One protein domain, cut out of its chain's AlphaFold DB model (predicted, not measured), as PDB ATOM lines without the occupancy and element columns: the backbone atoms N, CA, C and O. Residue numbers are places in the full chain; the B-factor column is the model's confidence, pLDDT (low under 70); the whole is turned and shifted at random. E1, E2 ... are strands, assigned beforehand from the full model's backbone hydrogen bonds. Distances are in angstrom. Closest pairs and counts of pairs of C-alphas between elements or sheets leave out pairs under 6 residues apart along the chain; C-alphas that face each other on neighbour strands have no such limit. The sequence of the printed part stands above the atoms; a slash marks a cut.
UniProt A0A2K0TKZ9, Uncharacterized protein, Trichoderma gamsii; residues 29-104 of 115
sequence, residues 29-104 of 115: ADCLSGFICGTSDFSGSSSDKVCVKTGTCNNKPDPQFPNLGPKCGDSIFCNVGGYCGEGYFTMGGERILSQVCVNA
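Overview. This is residues 29 to 104 of the 115 residues of an uncharacterized protein of Trichoderma gamsii (UniProt A0A2K0TKZ9). With little regular structure, the domain is a curled sheet of two hairpins, short E1-E2 and longer E3-E4, with a long looped link, residues 54 to 82, reaching away from the E3-E4 turn. The printed part has 76 residues, 29 of them in four strands, E1 to E4, with no named helix: all strand, sheet order E2 E1 E4 E3, antiparallel. It is compact, with a radius of gyration of the C-alphas of 12.1 A, and spans 37 by 26 by 17 A.

Arrangement. E1, residues 35 to 40, and E2, residues 49 to 53, form a hairpin; N 36 and O 52, 2.9 A apart, are within hydrogen-bond range. E3, residues 83 to 91, and E4, residues 94 to 102, form another, with N 87 and O 98 at 2.9 A. E1 also pairs with E4, over residues 39 to 40; N 101 and O 39 are 3.4 A apart. E4 bends by 53 degrees at residue 99. The closest C-alphas of edge strands E2 and E3, Val 52 and Gly 87, are 4.1 A apart.

Along the chain. E1 begins at C-alpha 35 (208.349, 190.062, 252.884). E3 measures 24.4 A; E4, 23.4 A, ends at C-alpha 102 (201.746, 197.268, 259.010).

Size, cuts and confidence. The farthest C-alphas, Asn 67 and Gly 93, are 38.2 A apart. The printed part has no cut. pLDDT is under 70 at 18 residues, among them 40 to 47.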
ATOM      1  N   ALA A  29     214.006 190.619 259.611       75.50
ATOM      2  CA  ALA A  29     215.100 189.727 259.223       75.50
ATOM      3  C   ALA A  29     214.697 188.241 259.225       75.50
ATOM      4  O   ALA A  29     215.357 187.431 258.579       75.50
ATOM      5  N   ASP A  30     213.610 187.896 259.922       76.75
ATOM      6  CA  ASP A  30     213.065 186.534 259.961       76.75
ATOM      7  C   ASP A  30     212.286 186.190 258.676       76.75
ATOM      8  O   ASP A  30     211.983 185.026 258.404       76.75
ATOM      9  N   CYS A  31     211.958 187.206 257.877       76.44
ATOM     10  CA  CYS A  31     211.198 187.074 256.648       76.44
ATOM     11  C   CYS A  31     212.109 186.916 255.427       76.44
ATOM     12  O   CYS A  31     213.191 187.495 255.342       76.44
ATOM     13  N   LEU A  32     211.643 186.148 254.436       72.88
ATOM     14  CA  LEU A  32     212.297 186.080 253.130       72.88
ATOM     15  C   LEU A  32     212.330 187.463 252.464       72.88
ATOM     16  O   LEU A  32     211.475 188.314 252.704       72.88
ATOM     17  N   SER A  33     213.289 187.657 251.558       71.56
ATOM     18  CA  SER A  33     213.342 188.861 250.726       71.56
ATOM     19  C   SER A  33     212.014 189.065 249.987       71.56
ATOM     20  O   SER A  33     211.490 188.132 249.378       71.56
ATOM     21  N   GLY A  34     211.474 190.284 250.033       68.94
ATOM     22  CA  GLY A  34     210.132 190.589 249.524       68.94
ATOM     23  C   GLY A  34     209.001 190.288 250.516       68.94
ATOM     24  O   GLY A  34     207.841 190.162 250.119       68.94
ATOM     25  N   PHE A  35     209.321 190.141 251.803       76.12
ATOM     26  CA  PHE A  35     208.349 190.062 252.884       76.12
ATOM     27  C   PHE A  35     208.749 190.985 254.042       76.12
ATOM     28  O   PHE A  35     209.932 191.231 254.272       76.12
ATOM     29  N   ILE A  36     207.762 191.497 254.778       77.44
ATOM     30  CA  ILE A  36     207.962 192.315 255.983       77.44
ATOM     31  C   ILE A  36     207.212 191.716 257.165       77.44
ATOM     32  O   ILE A  36     206.161 191.105 256.995       77.44
ATOM     33  N   CYS A  37     207.736 191.909 258.368       77.75
ATOM     34  CA  CYS A  37     207.115 191.396 259.573       77.75
ATOM     35  C   CYS A  37     206.024 192.355 260.063       77.75
ATOM     36  O   CYS A  37     206.305 193.515 260.379       77.75
ATOM     37  N   GLY A  38     204.780 191.880 260.120       75.75
ATOM     38  CA  GLY A  38     203.609 192.670 260.504       75.75
ATOM     39  C   GLY A  38     202.760 191.982 261.561       75.75
ATOM     40  O   GLY A  38     202.759 190.758 261.651       75.75
ATOM     41  N   THR A  39     202.029 192.762 262.358       74.44
ATOM     42  CA  THR A  39     201.125 192.218 263.380       74.44
ATOM     43  C   THR A  39     199.857 191.696 262.720       74.44
ATOM     44  O   THR A  39     199.149 192.454 262.051       74.44
ATOM     45  N   SER A  40     199.601 190.396 262.874       69.38
ATOM     46  CA  SER A  40     198.449 189.738 262.272       69.38
ATOM     47  C   SER A  40     197.145 190.182 262.920       69.38
ATOM     48  O   SER A  40     197.085 190.489 264.110       69.38
ATOM     49  N   ASP A  41     196.103 190.184 262.101       64.00
ATOM     50  CA  ASP A  41     194.740 190.522 262.490       64.00
ATOM     51  C   ASP A  41     193.973 189.360 263.122       64.00
ATOM     52  O   ASP A  41     192.785 189.451 263.428       64.00
ATOM     53  N   PHE A  42     194.639 188.214 263.258       63.53
ATOM     54  CA  PHE A  42     193.990 187.003 263.699       63.53
ATOM     55  C   PHE A  42     193.536 187.169 265.152       63.53
ATOM     56  O   PHE A  42     194.338 187.361 266.068       63.53
ATOM     57  N   SER A  43     192.221 187.071 265.354       52.03
ATOM     58  CA  SER A  43     191.475 187.394 266.578       52.03
ATOM     59  C   SER A  43     191.847 186.581 267.830       52.03
ATOM     60  O   SER A  43     191.219 186.745 268.875       52.03
ATOM     61  N   GLY A  44     192.871 185.727 267.753       51.19
ATOM     62  CA  GLY A  44     193.423 184.967 268.873       51.19
ATOM     63  C   GLY A  44     194.660 185.585 269.530       51.19
ATOM     64  O   GLY A  44     194.893 185.315 270.706       51.19
ATOM     65  N   SER A  45     195.429 186.422 268.824       52.41
ATOM     66  CA  SER A  45     196.722 186.908 269.324       52.41
ATOM     67  C   SER A  45     197.125 188.229 268.672       52.41
ATOM     68  O   SER A  45     197.744 188.266 267.614       52.41
ATOM     69  N   SER A  46     196.919 189.335 269.381       54.97
ATOM     70  CA  SER A  46     197.444 190.664 269.017       54.97
ATOM     71  C   SER A  46     198.981 190.766 269.040       54.97
ATOM     72  O   SER A  46     199.543 191.827 268.774       54.97
ATOM     73  N   SER A  47     199.668 189.673 269.382       60.06
ATOM     74  CA  SER A  47     201.130 189.557 269.413       60.06
ATOM     75  C   SER A  47     201.689 188.706 268.274       60.06
ATOM     76  O   SER A  47     202.901 188.726 268.057       60.06
ATOM     77  N   ASP A  48     200.835 187.974 267.550       70.31
ATOM     78  CA  ASP A  48     201.299 187.097 266.484       70.31
ATOM     79  C   ASP A  48     201.687 187.945 265.284       70.31
ATOM     80  O   ASP A  48     200.865 188.601 264.639       70.31
ATOM     81  N   LYS A  49     202.983 187.947 265.012       76.31
ATOM     82  CA  LYS A  49     203.579 188.636 263.886       76.31
ATOM     83  C   LYS A  49     203.864 187.638 262.778       76.31
ATOM     84  O   LYS A  49     204.373 186.545 263.028       76.31
ATOM     85  N   VAL A  50     203.547 188.019 261.550       79.69
ATOM     86  CA  VAL A  50     203.681 187.169 260.365       79.69
ATOM     87  C   VAL A  50     204.409 187.892 259.249       79.69
ATOM     88  O   VAL A  50     204.381 189.123 259.155       79.69
ATOM     89  N   CYS A  51     205.054 187.116 258.384       79.06
ATOM     90  CA  CYS A  51     205.685 187.651 257.189       79.06
ATOM     91  C   CYS A  51     204.627 187.957 256.120       79.06
ATOM     92  O   CYS A  51     203.964 187.062 255.595       79.06
ATOM     93  N   VAL A  52     204.491 189.236 255.786       77.50
ATOM     94  CA  VAL A  52     203.566 189.788 254.787       77.50
ATOM     95  C   VAL A  52     204.300 189.992 253.482       77.50
ATOM     96  O   VAL A  52     205.390 190.563 253.485       77.50
ATOM     97  N   LYS A  53     203.709 189.572 252.366       75.19
ATOM     98  CA  LYS A  53     204.331 189.754 251.052       75.19
ATOM     99  C   LYS A  53     204.348 191.236 250.665       75.19
ATOM    100  O   LYS A  53     203.316 191.900 250.642       75.19
ATOM    101  N   THR A  54     205.513 191.753 250.297       70.69
ATOM    102  CA  THR A  54     205.648 193.113 249.761       70.69
ATOM    103  C   THR A  54     204.968 193.181 248.390       70.69
ATOM    104  O   THR A  54     205.216 192.326 247.539       70.69
ATOM    105  N   GLY A  55     204.081 194.159 248.181       64.50
ATOM    106  CA  GLY A  55     203.310 194.332 246.939       64.50
ATOM    107  C   GLY A  55     201.856 193.838 246.964       64.50
ATOM    108  O   GLY A  55     201.112 194.156 246.045       64.50
ATOM    109  N   THR A  56     201.409 193.124 248.005       71.06
ATOM    110  CA  THR A  56     199.964 192.877 248.243       71.06
ATOM    111  C   THR A  56     199.340 193.931 249.155       71.06
ATOM    112  O   THR A  56     198.159 193.862 249.482       71.06
ATOM    113  N   CYS A  57     200.136 194.917 249.572       75.19
ATOM    114  CA  CYS A  57     199.700 195.928 250.506       75.19
ATOM    115  C   CYS A  57     198.918 197.061 249.842       75.19
ATOM    116  O   CYS A  57     199.338 197.599 248.819       75.19
ATOM    117  N   ASN A  58     197.857 197.511 250.503       75.44
ATOM    118  CA  ASN A  58     197.042 198.647 250.106       75.44
ATOM    119  C   ASN A  58     196.955 199.670 251.252       75.44
ATOM    120  O   ASN A  58     196.707 199.308 252.403       75.44
ATOM    121  N   ASN A  59     197.147 200.952 250.944       77.75
ATOM    122  CA  ASN A  59     196.930 202.057 251.888       77.75
ATOM    123  C   ASN A  59     195.619 202.804 251.661       77.75
ATOM    124  O   ASN A  59     195.371 203.801 252.339       77.75
ATOM    125  N   LYS A  60     194.793 202.361 250.709       78.88
ATOM    126  CA  LYS A  60     193.515 202.992 250.409       78.88
ATOM    127  C   LYS A  60     192.616 202.937 251.648       78.88
ATOM    128  O   LYS A  60     192.249 201.835 252.062       78.88
ATOM    129  N   PRO A  61     192.241 204.095 252.217       71.94
ATOM    130  CA  PRO A  61     191.287 204.137 253.312       71.94
ATOM    131  C   PRO A  61     189.957 203.527 252.886       71.94
ATOM    132  O   PRO A  61     189.563 203.626 251.718       71.94
ATOM    133  N   ASP A  62     189.252 202.924 253.838       75.81
ATOM    134  CA  ASP A  62     187.892 202.469 253.583       75.81
ATOM    135  C   ASP A  62     186.997 203.673 253.233       75.81
ATOM    136  O   ASP A  62     186.979 204.654 253.983       75.81
ATOM    137  N   PRO A  63     186.248 203.640 252.115       76.81
ATOM    138  CA  PRO A  63     185.389 204.755 251.716       76.81
ATOM    139  C   PRO A  63     184.311 205.113 252.746       76.81
ATOM    140  O   PRO A  63     183.868 206.260 252.788       76.81
ATOM    141  N   GLN A  64     183.878 204.149 253.561       81.31
ATOM    142  CA  GLN A  64     182.894 204.342 254.624       81.31
ATOM    143  C   GLN A  64     183.537 204.907 255.900       81.31
ATOM    144  O   GLN A  64     182.852 205.563 256.683       81.31
ATOM    145  N   PHE A  65     184.848 204.708 256.090       81.06
ATOM    146  CA  PHE A  65     185.598 205.166 257.264       81.06
ATOM    147  C   PHE A  65     186.936 205.834 256.887       81.06
ATOM    148  O   PHE A  65     188.007 205.380 257.303       81.06
ATOM    149  N   PRO A  66     186.913 206.961 256.153       72.88
ATOM    150  CA  PRO A  66     188.118 207.573 255.583       72.88
ATOM    151  C   PRO A  66     189.126 208.070 256.633       72.88
ATOM    152  O   PRO A  66     190.304 208.239 256.328       72.88
ATOM    153  N   ASN A  67     188.680 208.276 257.875       79.88
ATOM    154  CA  ASN A  67     189.511 208.757 258.980       79.88
ATOM    155  C   ASN A  67     190.193 207.632 259.777       79.88
ATOM    156  O   ASN A  67     190.961 207.940 260.685       79.88
ATOM    157  N   LEU A  68     189.899 206.356 259.493       73.19
ATOM    158  CA  LEU A  68     190.405 205.220 260.274       73.19
ATOM    159  C   LEU A  68     191.597 204.500 259.628       73.19
ATOM    160  O   LEU A  68     192.185 203.663 260.292       73.19
ATOM    161  N   GLY A  69     191.996 204.857 258.399       75.00
ATOM    162  CA  GLY A  69     193.059 204.177 257.640       75.00
ATOM    163  C   GLY A  69     192.532 203.035 256.753       75.00
ATOM    164  O   GLY A  69     191.317 202.907 256.578       75.00
ATOM    165  N   PRO A  70     193.411 202.243 256.107       78.69
ATOM    166  CA  PRO A  70     192.982 201.125 255.273       78.69
ATOM    167  C   PRO A  70     192.382 200.009 256.126       78.69
ATOM    168  O   PRO A  70     192.866 199.710 257.221       78.69
ATOM    169  N   LYS A  71     191.335 199.375 255.601       78.81
ATOM    170  CA  LYS A  71     190.694 198.234 256.246       78.81
ATOM    171  C   LYS A  71     191.402 196.937 255.855       78.81
ATOM    172  O   LYS A  71     191.555 196.656 254.667       78.81
ATOM    173  N   CYS A  72     191.808 196.172 256.859       76.25
ATOM    174  CA  CYS A  72     192.202 194.778 256.750       76.25
ATOM    175  C   CYS A  72     191.046 193.873 257.152       76.25
ATOM    176  O   CYS A  72     190.546 193.910 258.274       76.25
ATOM    177  N   GLY A  73     190.630 193.040 256.209       69.88
ATOM    178  CA  GLY A  73     189.566 192.074 256.390       69.88
ATOM    179  C   GLY A  73     188.240 192.746 256.650       69.88
ATOM    180  O   GLY A  73     187.962 193.859 256.198       69.88
ATOM    181  N   ASP A  74     187.402 192.044 257.396       68.12
ATOM    182  CA  ASP A  74     186.061 192.520 257.687       68.12
ATOM    183  C   ASP A  74     186.006 193.406 258.932       68.12
ATOM    184  O   ASP A  74     185.016 194.118 259.109       68.12
ATOM    185  N   SER A  75     187.045 193.404 259.777       65.50
ATOM    186  CA  SER A  75     186.933 193.906 261.154       65.50
ATOM    187  C   SER A  75     188.021 194.865 261.626       65.50
ATOM    188  O   SER A  75     187.804 195.485 262.667       65.50
ATOM    189  N   ILE A  76     189.147 195.038 260.921       72.25
ATOM    190  CA  ILE A  76     190.252 195.838 261.467       72.25
ATOM    191  C   ILE A  76     190.661 196.970 260.537       72.25
ATOM    192  O   ILE A  76     190.770 196.830 259.325       72.25
ATOM    193  N   PHE A  77     190.864 198.134 261.143       73.12
ATOM    194  CA  PHE A  77     191.425 199.306 260.495       73.12
ATOM    195  C   PHE A  77     192.871 199.448 260.934       73.12
ATOM    196  O   PHE A  77     193.169 199.499 262.130       73.12
ATOM    197  N   CYS A  78     193.776 199.524 259.968       75.81
ATOM    198  CA  CYS A  78     195.148 199.885 260.270       75.81
ATOM    199  C   CYS A  78     195.202 201.363 260.639       75.81
ATOM    200  O   CYS A  78     194.483 202.159 260.048       75.81
ATOM    201  N   ASN A  79     196.100 201.745 261.552       74.06
ATOM    202  CA  ASN A  79     196.302 203.151 261.913       74.06
ATOM    203  C   ASN A  79     196.417 204.050 260.672       74.06
ATOM    204  O   ASN A  79     196.978 203.643 259.653       74.06
ATOM    205  N   VAL A  80     195.942 205.293 260.778       72.00
ATOM    206  CA  VAL A  80     196.059 206.292 259.706       72.00
ATOM    207  C   VAL A  80     197.518 206.406 259.258       72.00
ATOM    208  O   VAL A  80     198.416 206.632 260.067       72.00
ATOM    209  N   GLY A  81     197.748 206.219 257.956       71.31
ATOM    210  CA  GLY A  81     199.086 206.168 257.365       71.31
ATOM    211  C   GLY A  81     199.736 204.781 257.355       71.31
ATOM    212  O   GLY A  81     200.843 204.667 256.851       71.31
ATOM    213  N   GLY A  82     199.092 203.734 257.873       76.62
ATOM    214  CA  GLY A  82     199.520 202.337 257.745       76.62
ATOM    215  C   GLY A  82     199.130 201.698 256.409       76.62
ATOM    216  O   GLY A  82     198.537 202.339 255.541       76.62
ATOM    217  N   TYR A  83     199.458 200.414 256.257       80.38
ATOM    218  CA  TYR A  83     199.094 199.603 255.093       80.38
ATOM    219  C   TYR A  83     198.439 198.303 255.544       80.38
ATOM    220  O   TYR A  83     198.830 197.729 256.563       80.38
ATOM    221  N   CYS A  84     197.482 197.834 254.752       80.44
ATOM    222  CA  CYS A  84     196.907 196.511 254.898       80.44
ATOM    223  C   CYS A  84     197.524 195.544 253.891       80.44
ATOM    224  O   CYS A  84     197.484 195.854 252.705       80.44
ATOM    225  N   GLY A  85     198.052 194.399 254.324       78.38
ATOM    226  CA  GLY A  85     198.586 193.366 253.431       78.38
ATOM    227  C   GLY A  85     198.187 191.947 253.828       78.38
ATOM    228  O   GLY A  85     197.564 191.719 254.865       78.38
ATOM    229  N   GLU A  86     198.577 190.987 252.992       76.38
ATOM    230  CA  GLU A  86     198.298 189.561 253.195       76.38
ATOM    231  C   GLU A  86     199.553 188.808 253.655       76.38
ATOM    232  O   GLU A  86     200.616 188.868 253.024       76.38
ATOM    233  N   GLY A  87     199.416 188.078 254.760       74.06
ATOM    234  CA  GLY A  87     200.426 187.172 255.301       74.06
ATOM    235  C   GLY A  87     199.860 185.771 255.517       74.06
ATOM    236  O   GLY A  87     198.668 185.524 255.337       74.06
ATOM    237  N   TYR A  88     200.721 184.840 255.926       72.31
ATOM    238  CA  TYR A  88     200.307 183.489 256.303       72.31
ATOM    239  C   TYR A  88     200.887 183.130 257.661       72.31
ATOM    240  O   TYR A  88     202.069 183.367 257.882       72.31
ATOM    241  N   PHE A  89     200.104 182.485 258.519       68.50
ATOM    242  CA  PHE A  89     200.618 181.784 259.696       68.50
ATOM    243  C   PHE A  89     200.418 180.276 259.527       68.50
ATOM    244  O   PHE A  89     199.572 179.838 258.744       68.50
ATOM    245  N   THR A  90     201.211 179.476 260.240       67.00
ATOM    246  CA  THR A  90     201.010 178.025 260.286       67.00
ATOM    247  C   THR A  90     200.403 177.632 261.618       67.00
ATOM    248  O   THR A  90     200.991 177.887 262.665       67.00
ATOM    249  N   MET A  91     199.241 176.987 261.575       67.44
ATOM    250  CA  MET A  91     198.547 176.472 262.751       67.44
ATOM    251  C   MET A  91     198.234 174.999 262.514       67.44
ATOM    252  O   MET A  91     197.672 174.644 261.485       67.44
ATOM    253  N   GLY A  92     198.672 174.117 263.416       70.38
ATOM    254  CA  GLY A  92     198.451 172.672 263.264       70.38
ATOM    255  C   GLY A  92     199.068 172.044 262.001       70.38
ATOM    256  O   GLY A  92     198.641 170.973 261.591       70.38
ATOM    257  N   GLY A  93     200.054 172.700 261.375       71.19
ATOM    258  CA  GLY A  93     200.662 172.265 260.109       71.19
ATOM    259  C   GLY A  93     199.984 172.815 258.848       71.19
ATOM    260  O   GLY A  93     200.505 172.623 257.752       71.19
ATOM    261  N   GLU A  94     198.879 173.550 258.985       73.38
ATOM    262  CA  GLU A  94     198.162 174.168 257.870       73.38
ATOM    263  C   GLU A  94     198.532 175.649 257.722       73.38
ATOM    264  O   GLU A  94     198.760 176.342 258.715       73.38
ATOM    265  N   ARG A  95     198.624 176.146 256.482       72.06
ATOM    266  CA  ARG A  95     198.881 177.565 256.192       72.06
ATOM    267  C   ARG A  95     197.562 178.317 256.091       72.06
ATOM    268  O   ARG A  95     196.792 178.074 255.169       72.06
ATOM    269  N   ILE A  96     197.358 179.275 256.983       74.00
ATOM    270  CA  ILE A  96     196.142 180.086 257.038       74.00
ATOM    271  C   ILE A  96     196.475 181.494 256.554       74.00
ATOM    272  O   ILE A  96     197.453 182.094 257.008       74.00
ATOM    273  N   LEU A  97     195.689 182.003 255.602       73.12
ATOM    274  CA  LEU A  97     195.804 183.379 255.121       73.12
ATOM    275  C   LEU A  97     195.268 184.330 256.193       73.12
ATOM    276  O   LEU A  97     194.153 184.157 256.682       73.12
ATOM    277  N   SER A  98     196.063 185.340 256.533       74.69
ATOM    278  CA  SER A  98     195.691 186.400 257.465       74.69
ATOM    279  C   SER A  98     195.864 187.748 256.805       74.69
ATOM    280  O   SER A  98     196.843 187.981 256.092       74.69
ATOM    281  N   GLN A  99     194.956 188.664 257.119       77.81
ATOM    282  CA  GLN A  99     195.197 190.079 256.874       77.81
ATOM    283  C   GLN A  99     196.041 190.644 258.012       77.81
ATOM    284  O   GLN A  99     196.081 190.076 259.110       77.81
ATOM    285  N   VAL A 100     196.831 191.664 257.701       77.44
ATOM    286  CA  VAL A 100     197.905 192.137 258.576       77.44
ATOM    287  C   VAL A 100     198.054 193.638 258.403       77.44
ATOM    288  O   VAL A 100     198.261 194.128 257.290       77.44
ATOM    289  N   CYS A 101     198.003 194.359 259.519       77.94
ATOM    290  CA  CYS A 101     198.268 195.787 259.535       77.94
ATOM    291  C   CYS A 101     199.750 196.055 259.776       77.94
ATOM    292  O   CYS A 101     200.344 195.600 260.757       77.94
ATOM    293  N   VAL A 102     200.347 196.852 258.896       76.75
ATOM    294  CA  VAL A 102     201.746 197.268 259.010       76.75
ATOM    295  C   VAL A 102     201.855 198.784 259.125       76.75
ATOM    296  O   VAL A 102     201.127 199.547 258.488       76.75
ATOM    297  N   ASN A 103     202.782 199.236 259.969       69.94
ATOM    298  CA  ASN A 103     203.067 200.655 260.154       69.94
ATOM    299  C   ASN A 103     203.957 201.165 259.007       69.94
ATOM    300  O   ASN A 103     204.956 200.529 258.677       69.94
ATOM    301  N   ALA A 104     203.643 202.333 258.436       63.72
ATOM    302  CA  ALA A 104     204.463 202.961 257.396       63.72
ATOM    303  C   ALA A 104     205.921 203.207 257.798       63.72
ATOM    304  O   ALA A 104     206.808 203.088 256.957       63.72
TER     305      ALA A 104